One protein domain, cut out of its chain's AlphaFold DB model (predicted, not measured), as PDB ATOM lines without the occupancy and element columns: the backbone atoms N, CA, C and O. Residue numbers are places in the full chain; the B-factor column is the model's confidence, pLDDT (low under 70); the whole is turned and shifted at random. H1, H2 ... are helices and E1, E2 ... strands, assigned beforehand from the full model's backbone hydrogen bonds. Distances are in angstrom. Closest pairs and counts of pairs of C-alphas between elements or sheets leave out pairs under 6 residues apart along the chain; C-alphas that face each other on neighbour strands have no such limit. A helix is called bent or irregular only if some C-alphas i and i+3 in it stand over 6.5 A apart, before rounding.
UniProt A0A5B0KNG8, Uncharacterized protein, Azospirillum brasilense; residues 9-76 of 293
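Overview. This is residues 9 to 76 of the 293 residues of an uncharacterized protein of Azospirillum brasilense (UniProt A0A5B0KNG8). A small hairpin of two antiparallel strands, E1 and E2, has the later part of H1 and short H2 near it, while H3 leads away as an arm, with residues 60 to 66 and 68 to 75 sticking out. The printed 68 residues hold H1, H2, E1, E2, H3 in that order, mixed helices and strands. The whole is loose, radius of gyration of the C-alphas 14.4 A, and elongated, 44 by 27 by 19 A.

Arrangement. H1, residues 10 to 25, has a kink of 38 degrees near residue 19 and is irregular, C-alphas 20 and 23 being 7.7 A apart. H2, residues 30 to 33, is close to H1 but not clearly touching; their closest C-alphas, of Arg 25 and Ala 33, are 5.5 A apart. E1, residues 38 to 43, and E2, residues 49 to 53, form a hairpin, with N 41 and O 50 2.9 A apart, within hydrogen-bond range. The closest C-alphas of H1 and E2, of Ile 24 and Pro 51, are 5.6 A apart. H3, residues 56 to 69, is apart from H1, H2 and E1. Every O i to N i+4 pair is within hydrogen-bond range in H3, 10 of 12 in H1; H2 is too short for one.

Along the chain. H1 begins at C-alpha 10 (-93.040, -45.059, 65.166) and is 20.1 A long. H3, 20.0 A, ends at C-alpha 69 (-111.526, -52.314, 66.821).

Size, cuts and confidence. The C-alphas of Trp 45 and Ser 74, the two farthest apart, are 45.7 A apart. The printed part has no cut, its four links are tight, and no printed residue is under 70 in pLDDT.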
ATOM      1  N   SER A   9     -92.329 -49.671  66.613       81.94
ATOM      2  CA  SER A   9     -91.824 -48.312  66.808       81.94
ATOM      3  C   SER A   9     -92.458 -47.358  65.788       81.94
ATOM      4  O   SER A   9     -92.859 -47.773  64.699       81.94
ATOM      5  N   GLY A  10     -92.516 -46.060  66.103       76.44
ATOM      6  CA  GLY A  10     -93.040 -45.059  65.166       76.44
ATOM      7  C   GLY A  10     -92.293 -45.050  63.827       76.44
ATOM      8  O   GLY A  10     -92.918 -44.973  62.775       76.44
ATOM      9  N   VAL A  11     -90.968 -45.232  63.863       84.44
ATOM     10  CA  VAL A  11     -90.126 -45.365  62.662       84.44
ATOM     11  C   VAL A  11     -90.558 -46.572  61.835       84.44
ATOM     12  O   VAL A  11     -90.825 -46.441  60.644       84.44
ATOM     13  N   ARG A  12     -90.735 -47.732  62.476       85.00
ATOM     14  CA  ARG A  12     -91.160 -48.944  61.776       85.00
ATOM     15  C   ARG A  12     -92.565 -48.808  61.188       85.00
ATOM     16  O   ARG A  12     -92.815 -49.295  60.090       85.00
ATOM     17  N   ALA A  13     -93.474 -48.131  61.885       86.44
ATOM     18  CA  ALA A  13     -94.812 -47.853  61.373       86.44
ATOM     19  C   ALA A  13     -94.771 -46.950  60.126       86.44
ATOM     20  O   ALA A  13     -95.510 -47.199  59.174       86.44
ATOM     21  N   ILE A  14     -93.886 -45.944  60.107       89.12
ATOM     22  CA  ILE A  14     -93.659 -45.074  58.943       89.12
ATOM     23  C   ILE A  14     -93.113 -45.882  57.764       89.12
ATOM     24  O   ILE A  14     -93.663 -45.792  56.672       89.12
ATOM     25  N   GLU A  15     -92.087 -46.705  57.978       90.88
ATOM     26  CA  GLU A  15     -91.525 -47.571  56.931       90.88
ATOM     27  C   GLU A  15     -92.580 -48.505  56.337       90.88
ATOM     28  O   GLU A  15     -92.714 -48.609  55.119       90.88
ATOM     29  N   MET A  16     -93.361 -49.164  57.198       89.69
ATOM     30  CA  MET A  16     -94.443 -50.046  56.769       89.69
ATOM     31  C   MET A  16     -95.481 -49.285  55.945       89.69
ATOM     32  O   MET A  16     -95.925 -49.777  54.912       89.69
ATOM     33  N   TRP A  17     -95.843 -48.075  56.368       89.88
ATOM     34  CA  TRP A  17     -96.776 -47.233  55.631       89.88
ATOM     35  C   TRP A  17     -96.224 -46.794  54.268       89.88
ATOM     36  O   TRP A  17     -96.945 -46.831  53.270       89.88
ATOM     37  N   LEU A  18     -94.948 -46.407  54.198       91.19
ATOM     38  CA  LEU A  18     -94.287 -46.049  52.941       91.19
ATOM     39  C   LEU A  18     -94.265 -47.233  51.968       91.19
ATOM     40  O   LEU A  18     -94.647 -47.055  50.816       91.19
ATOM     41  N   ALA A  19     -93.933 -48.436  52.445       91.88
ATOM     42  CA  ALA A  19     -93.971 -49.653  51.636       91.88
ATOM     43  C   ALA A  19     -95.395 -49.979  51.146       91.88
ATOM     44  O   ALA A  19     -95.614 -50.251  49.971       91.88
ATOM     45  N   MET A  20     -96.400 -49.880  52.022       89.44
ATOM     46  CA  MET A  20     -97.802 -50.124  51.654       89.44
ATOM     47  C   MET A  20     -98.353 -49.110  50.644       89.44
ATOM     48  O   MET A  20     -99.304 -49.414  49.925       89.44
ATOM     49  N   THR A  21     -97.795 -47.899  50.606       90.19
ATOM     50  CA  THR A  21     -98.272 -46.808  49.743       90.19
ATOM     51  C   THR A  21     -97.387 -46.565  48.522       90.19
ATOM     52  O   THR A  21     -97.680 -45.652  47.754       90.19
ATOM     53  N   GLU A  22     -96.360 -47.386  48.290       90.00
ATOM     54  CA  GLU A  22     -95.381 -47.215  47.208       90.00
ATOM     55  C   GLU A  22     -96.044 -47.100  45.827       90.00
ATOM     56  O   GLU A  22     -95.829 -46.121  45.112       90.00
ATOM     57  N   ALA A  23     -96.943 -48.029  45.489       87.00
ATOM     58  CA  ALA A  23     -97.646 -48.038  44.203       87.00
ATOM     59  C   ALA A  23     -98.546 -46.804  43.986       87.00
ATOM     60  O   ALA A  23     -98.751 -46.361  42.856       87.00
ATOM     61  N   ILE A  24     -99.085 -46.237  45.069       88.88
ATOM     62  CA  ILE A  24     -99.890 -45.010  45.026       88.88
ATOM     63  C   ILE A  24     -98.963 -43.801  44.868       88.88
ATOM     64  O   ILE A  24     -99.231 -42.909  44.066       88.88
ATOM     65  N   ARG A  25     -97.849 -43.784  45.604       89.88
ATOM     66  CA  ARG A  25     -96.865 -42.700  45.598       89.88
ATOM     67  C   ARG A  25     -96.165 -42.559  44.251       89.88
ATOM     68  O   ARG A  25     -96.004 -41.438  43.791       89.88
ATOM     69  N   ALA A  26     -95.846 -43.668  43.582       89.62
ATOM     70  CA  ALA A  26     -95.232 -43.678  42.251       89.62
ATOM     71  C   ALA A  26     -96.082 -42.979  41.171       89.62
ATOM     72  O   ALA A  26     -95.575 -42.621  40.112       89.62
ATOM     73  N   ARG A  27     -97.381 -42.798  41.427       87.69
ATOM     74  CA  ARG A  27     -98.336 -42.180  40.498       87.69
ATOM     75  C   ARG A  27     -98.807 -40.804  40.947       87.69
ATOM     76  O   ARG A  27     -99.596 -40.176  40.246       87.69
ATOM     77  N   ALA A  28     -98.395 -40.375  42.137       88.44
ATOM     78  CA  ALA A  28     -98.739 -39.071  42.665       88.44
ATOM     79  C   ALA A  28     -97.961 -37.997  41.900       88.44
ATOM     80  O   ALA A  28     -96.802 -38.196  41.541       88.44
ATOM     81  N   ASP A  29     -98.587 -36.845  41.669       88.25
ATOM     82  CA  ASP A  29     -97.842 -35.667  41.238       88.25
ATOM     83  C   ASP A  29     -96.818 -35.262  42.315       88.25
ATOM     84  O   ASP A  29     -96.936 -35.650  43.482       88.25
ATOM     85  N   HIS A  30     -95.833 -34.445  41.937       84.62
ATOM     86  CA  HIS A  30     -94.757 -34.014  42.834       84.62
ATOM     87  C   HIS A  30     -95.268 -33.436  44.165       84.62
ATOM     88  O   HIS A  30     -94.679 -33.700  45.206       84.62
ATOM     89  N   ARG A  31     -96.369 -32.673  44.168       85.25
ATOM     90  CA  ARG A  31     -96.904 -32.052  45.393       85.25
ATOM     91  C   ARG A  31     -97.608 -33.075  46.274       85.25
ATOM     92  O   ARG A  31     -97.485 -33.034  47.493       85.25
ATOM     93  N   THR A  32     -98.348 -34.005  45.677       86.44
ATOM     94  CA  THR A  32     -99.024 -35.068  46.427       86.44
ATOM     95  C   THR A  32     -98.011 -36.070  46.993       86.44
ATOM     96  O   THR A  32     -98.154 -36.503  48.134       86.44
ATOM     97  N   ALA A  33     -96.945 -36.394  46.257       85.75
ATOM     98  CA  ALA A  33     -95.920 -37.349  46.678       85.75
ATOM     99  C   ALA A  33     -95.145 -36.935  47.948       85.75
ATOM    100  O   ALA A  33     -94.597 -37.810  48.621       85.75
ATOM    101  N   GLU A  34     -95.130 -35.646  48.308       88.06
ATOM    102  CA  GLU A  34     -94.468 -35.125  49.516       88.06
ATOM    103  C   GLU A  34     -95.194 -35.492  50.821       88.06
ATOM    104  O   GLU A  34     -94.587 -35.528  51.894       88.06
ATOM    105  N   TYR A  35     -96.492 -35.805  50.770       90.12
ATOM    106  CA  TYR A  35     -97.248 -36.139  51.977       90.12
ATOM    107  C   TYR A  35     -96.915 -37.545  52.482       90.12
ATOM    108  O   TYR A  35     -96.918 -38.525  51.733       90.12
ATOM    109  N   LEU A  36     -96.713 -37.679  53.797       89.00
ATOM    110  CA  LEU A  36     -96.502 -38.987  54.423       89.00
ATOM    111  C   LEU A  36     -97.727 -39.896  54.234       89.00
ATOM    112  O   LEU A  36     -97.609 -41.023  53.752       89.00
ATOM    113  N   PHE A  37     -98.918 -39.395  54.567       90.12
ATOM    114  CA  PHE A  37    -100.159 -40.163  54.507       90.12
ATOM    115  C   PHE A  37    -100.852 -40.015  53.151       90.12
ATOM    116  O   PHE A  37    -101.546 -39.024  52.908       90.12
ATOM    117  N   LEU A  38    -100.688 -41.033  52.300       90.56
ATOM    118  CA  LEU A  38    -101.336 -41.153  50.996       90.56
ATOM    119  C   LEU A  38    -102.351 -42.284  50.978       90.56
ATOM    120  O   LEU A  38    -102.134 -43.345  51.555       90.56
ATOM    121  N   ILE A  39    -103.455 -42.053  50.284       88.31
ATOM    122  CA  ILE A  39    -104.546 -43.009  50.126       88.31
ATOM    123  C   ILE A  39    -105.089 -42.958  48.696       88.31
ATOM    124  O   ILE A  39    -104.932 -41.946  48.006       88.31
ATOM    125  N   PRO A  40    -105.773 -44.018  48.243       86.88
ATOM    126  CA  PRO A  40    -106.548 -43.945  47.018       86.88
ATOM    127  C   PRO A  40    -107.832 -43.147  47.290       86.88
ATOM    128  O   PRO A  40    -108.643 -43.527  48.134       86.88
ATOM    129  N   SER A  41    -108.028 -42.033  46.581       83.81
ATOM    130  CA  SER A  41    -109.291 -41.265  46.631       83.81
ATOM    131  C   SER A  41    -110.386 -41.850  45.732       83.81
ATOM    132  O   SER A  41    -111.548 -41.467  45.827       83.81
ATOM    133  N   GLY A  42    -110.010 -42.791  44.872       83.38
ATOM    134  CA  GLY A  42    -110.860 -43.490  43.922       83.38
ATOM    135  C   GLY A  42    -109.990 -44.184  42.882       83.38
ATOM    136  O   GLY A  42    -108.768 -44.242  43.030       83.38
ATOM    137  N   TYR A  43    -110.613 -44.664  41.814       85.00
ATOM    138  CA  TYR A  43    -109.916 -45.216  40.657       85.00
ATOM    139  C   TYR A  43    -110.142 -44.302  39.450       85.00
ATOM    140  O   TYR A  43    -111.125 -43.550  39.406       85.00
ATOM    141  N   ASP A  44    -109.168 -44.249  38.552       83.81
ATOM    142  CA  ASP A  44    -109.335 -43.679  37.221       83.81
ATOM    143  C   ASP A  44    -110.092 -44.673  36.315       83.81
ATOM    144  O   ASP A  44    -110.495 -45.760  36.740       83.81
ATOM    145  N   TRP A  45    -110.313 -44.276  35.067       81.88
ATOM    146  CA  TRP A  45    -110.991 -45.075  34.041       81.88
ATOM    147  C   TRP A  45    -110.262 -46.387  33.705       81.88
ATOM    148  O   TRP A  45    -110.906 -47.319  33.236       81.88
ATOM    149  N   ASP A  46    -108.968 -46.499  34.021       83.94
ATOM    150  CA  ASP A  46    -108.169 -47.722  33.860       83.94
ATOM    151  C   ASP A  46    -108.250 -48.640  35.101       83.94
ATOM    152  O   ASP A  46    -107.466 -49.583  35.233       83.94
ATOM    153  N   GLY A  47    -109.138 -48.352  36.063       80.62
ATOM    154  CA  GLY A  47    -109.259 -49.120  37.310       80.62
ATOM    155  C   GLY A  47    -108.074 -48.922  38.258       80.62
ATOM    156  O   GLY A  47    -107.792 -49.748  39.124       80.62
ATOM    157  N   LYS A  48    -107.350 -47.821  38.094       81.62
ATOM    158  CA  LYS A  48    -106.024 -47.588  38.654       81.62
ATOM    159  C   LYS A  48    -106.156 -46.502  39.745       81.62
ATOM    160  O   LYS A  48    -106.842 -45.504  39.534       81.62
ATOM    161  N   PRO A  49    -105.551 -46.651  40.939       82.81
ATOM    162  CA  PRO A  49    -105.851 -45.775  42.075       82.81
ATOM    163  C   PRO A  49    -105.380 -44.337  41.840       82.81
ATOM    164  O   PRO A  49    -104.234 -44.116  41.446       82.81
ATOM    165  N   ARG A  50    -106.253 -43.368  42.128       87.25
ATOM    166  CA  ARG A  50    -105.955 -41.932  42.102       87.25
ATOM    167  C   ARG A  50    -105.350 -41.492  43.440       87.25
ATOM    168  O   ARG A  50    -106.056 -41.544  44.457       87.25
ATOM    169  N   PRO A  51    -104.079 -41.057  43.465       89.69
ATOM    170  CA  PRO A  51    -103.412 -40.654  44.698       89.69
ATOM    171  C   PRO A  51    -104.052 -39.409  45.306       89.69
ATOM    172  O   PRO A  51    -104.369 -38.456  44.600       89.69
ATOM    173  N   ALA A  52    -104.220 -39.410  46.622       88.44
ATOM    174  CA  ALA A  52    -104.600 -38.231  47.383       88.44
ATOM    175  C   ALA A  52    -103.952 -38.257  48.767       88.44
ATOM    176  O   ALA A  52    -103.697 -39.323  49.335       88.44
ATOM    177  N   HIS A  53    -103.731 -37.074  49.331       88.31
ATOM    178  CA  HIS A  53    -103.370 -36.949  50.735       88.31
ATOM    179  C   HIS A  53    -104.585 -37.230  51.624       88.31
ATOM    180  O   HIS A  53    -105.737 -36.998  51.246       88.31
ATOM    181  N   VAL A  54    -104.330 -37.723  52.833       87.00
ATOM    182  CA  VAL A  54    -105.400 -37.985  53.797       87.00
ATOM    183  C   VAL A  54    -106.019 -36.670  54.282       87.00
ATOM    184  O   VAL A  54    -105.362 -35.846  54.920       87.00
ATOM    185  N   ALA A  55    -107.318 -36.504  54.046       85.31
ATOM    186  CA  ALA A  55    -108.095 -35.372  54.535       85.31
ATOM    187  C   ALA A  55    -108.513 -35.547  56.009       85.31
ATOM    188  O   ALA A  55    -108.647 -36.660  56.529       85.31
ATOM    189  N   ARG A  56    -108.834 -34.437  56.694       81.44
ATOM    190  CA  ARG A  56    -109.276 -34.438  58.110       81.44
ATOM    191  C   ARG A  56    -110.432 -35.401  58.406       81.44
ATOM    192  O   ARG A  56    -110.436 -36.037  59.465       81.44
ATOM    193  N   ALA A  57    -111.403 -35.499  57.496       81.81
ATOM    194  CA  ALA A  57    -112.563 -36.380  57.635       81.81
ATOM    195  C   ALA A  57    -112.161 -37.866  57.632       81.81
ATOM    196  O   ALA A  57    -112.677 -38.659  58.419       81.81
ATOM    197  N   GLN A  58    -111.170 -38.237  56.822       84.88
ATOM    198  CA  GLN A  58    -110.664 -39.606  56.755       84.88
ATOM    199  C   GLN A  58    -109.888 -39.981  58.018       84.88
ATOM    200  O   GLN A  58    -110.077 -41.082  58.530       84.88
ATOM    201  N   ILE A  59    -109.122 -39.047  58.598       84.50
ATOM    202  CA  ILE A  59    -108.508 -39.236  59.926       84.50
ATOM    203  C   ILE A  59    -109.595 -39.437  60.995       84.50
ATOM    204  O   ILE A  59    -109.418 -40.228  61.917       84.50
ATOM    205  N   ALA A  60    -110.728 -38.734  60.892       83.88
ATOM    206  CA  ALA A  60    -111.823 -38.852  61.860       83.88
ATOM    207  C   ALA A  60    -112.469 -40.235  61.802       83.88
ATOM    208  O   ALA A  60    -112.653 -40.887  62.826       83.88
ATOM    209  N   SER A  61    -112.738 -40.697  60.583       87.62
ATOM    210  CA  SER A  61    -113.270 -42.027  60.319       87.62
ATOM    211  C   SER A  61    -112.295 -43.129  60.755       87.62
ATOM    212  O   SER A  61    -112.702 -44.096  61.394       87.62
ATOM    213  N   ALA A  62    -110.994 -42.963  60.487       87.12
ATOM    214  CA  ALA A  62    -109.962 -43.898  60.929       87.12
ATOM    215  C   ALA A  62    -109.860 -43.981  62.459       87.12
ATOM    216  O   ALA A  62    -109.719 -45.076  62.993       87.12
ATOM    217  N   TRP A  63    -109.996 -42.854  63.164       88.38
ATOM    218  CA  TRP A  63    -110.031 -42.834  64.628       88.38
ATOM    219  C   TRP A  63    -111.226 -43.594  65.193       88.38
ATOM    220  O   TRP A  63    -111.068 -44.378  66.121       88.38
ATOM    221  N   LYS A  64    -112.413 -43.413  64.603       87.88
ATOM    222  CA  LYS A  64    -113.604 -44.163  65.017       87.88
ATOM    223  C   LYS A  64    -113.383 -45.670  64.865       87.88
ATOM    224  O   LYS A  64    -113.584 -46.406  65.821       87.88
ATOM    225  N   ARG A  65    -112.863 -46.103  63.708       89.50
ATOM    226  CA  ARG A  65    -112.523 -47.514  63.458       89.50
ATOM    227  C   ARG A  65    -111.467 -48.053  64.421       89.50
ATOM    228  O   ARG A  65    -111.538 -49.213  64.806       89.50
ATOM    229  N   LEU A  66    -110.479 -47.235  64.792       88.88
ATOM    230  CA  LEU A  66    -109.479 -47.605  65.793       88.88
ATOM    231  C   LEU A  66    -110.156 -47.913  67.135       88.88
ATOM    232  O   LEU A  66    -109.877 -48.958  67.709       88.88
ATOM    233  N   LEU A  67    -111.044 -47.036  67.613       88.88
ATOM    234  CA  LEU A  67    -111.757 -47.245  68.876       88.88
ATOM    235  C   LEU A  67    -112.695 -48.453  68.809       88.88
ATOM    236  O   LEU A  67    -112.657 -49.284  69.705       88.88
ATOM    237  N   GLU A  68    -113.459 -48.602  67.723       89.75
ATOM    238  CA  GLU A  68    -114.339 -49.759  67.499       89.75
ATOM    239  C   GLU A  68    -113.550 -51.077  67.522       89.75
ATOM    240  O   GLU A  68    -113.935 -52.024  68.201       89.75
ATOM    241  N   LYS A  69    -112.395 -51.128  66.843       89.38
ATOM    242  CA  LYS A  69    -111.526 -52.314  66.821       89.38
ATOM    243  C   LYS A  69    -110.919 -52.642  68.189       89.38
ATOM    244  O   LYS A  69    -110.554 -53.788  68.430       89.38
ATOM    245  N   ASN A  70    -110.780 -51.646  69.059       89.12
ATOM    246  CA  ASN A  70    -110.209 -51.794  70.396       89.12
ATOM    247  C   ASN A  70    -111.277 -51.679  71.494       89.12
ATOM    248  O   ASN A  70    -110.934 -51.396  72.640       89.12
ATOM    249  N   ASN A  71    -112.557 -51.888  71.169       89.56
ATOM    250  CA  ASN A  71    -113.644 -51.705  72.127       89.56
ATOM    251  C   ASN A  71    -113.525 -52.630  73.350       89.56
ATOM    252  O   ASN A  71    -113.854 -52.216  74.455       89.56
ATOM    253  N   ASP A  72    -112.988 -53.835  73.158       89.81
ATOM    254  CA  ASP A  72    -112.808 -54.831  74.223       89.81
ATOM    255  C   ASP A  72    -111.406 -54.766  74.861       89.81
ATOM    256  O   ASP A  72    -111.022 -55.626  75.652       89.81
ATOM    257  N   ASN A  73    -110.598 -53.760  74.504       87.56
ATOM    258  CA  ASN A  73    -109.271 -53.583  75.075       87.56
ATOM    259  C   ASN A  73    -109.382 -53.172  76.551       87.56
ATOM    260  O   ASN A  73    -110.038 -52.186  76.879       87.56
ATOM    261  N   SER A  74    -108.667 -53.868  77.436       84.88
ATOM    262  CA  SER A  74    -108.739 -53.655  78.888       84.88
ATOM    263  C   SER A  74    -108.253 -52.281  79.372       84.88
ATOM    264  O   SER A  74    -108.455 -51.949  80.536       84.88
ATOM    265  N   ILE A  75    -107.572 -51.505  78.523       78.62
ATOM    266  CA  ILE A  75    -107.002 -50.193  78.860       78.62
ATOM    267  C   ILE A  75    -107.824 -49.057  78.244       78.62
ATOM    268  O   ILE A  75    -108.079 -48.060  78.914       78.62
ATOM    269  N   ILE A  76    -108.205 -49.178  76.968       80.44
ATOM    270  CA  ILE A  76    -108.841 -48.082  76.211       80.44
ATOM    271  C   ILE A  76    -110.293 -48.352  75.798       80.44
ATOM    272  O   ILE A  76    -110.961 -47.440  75.309       80.44
TER     273      ILE A  76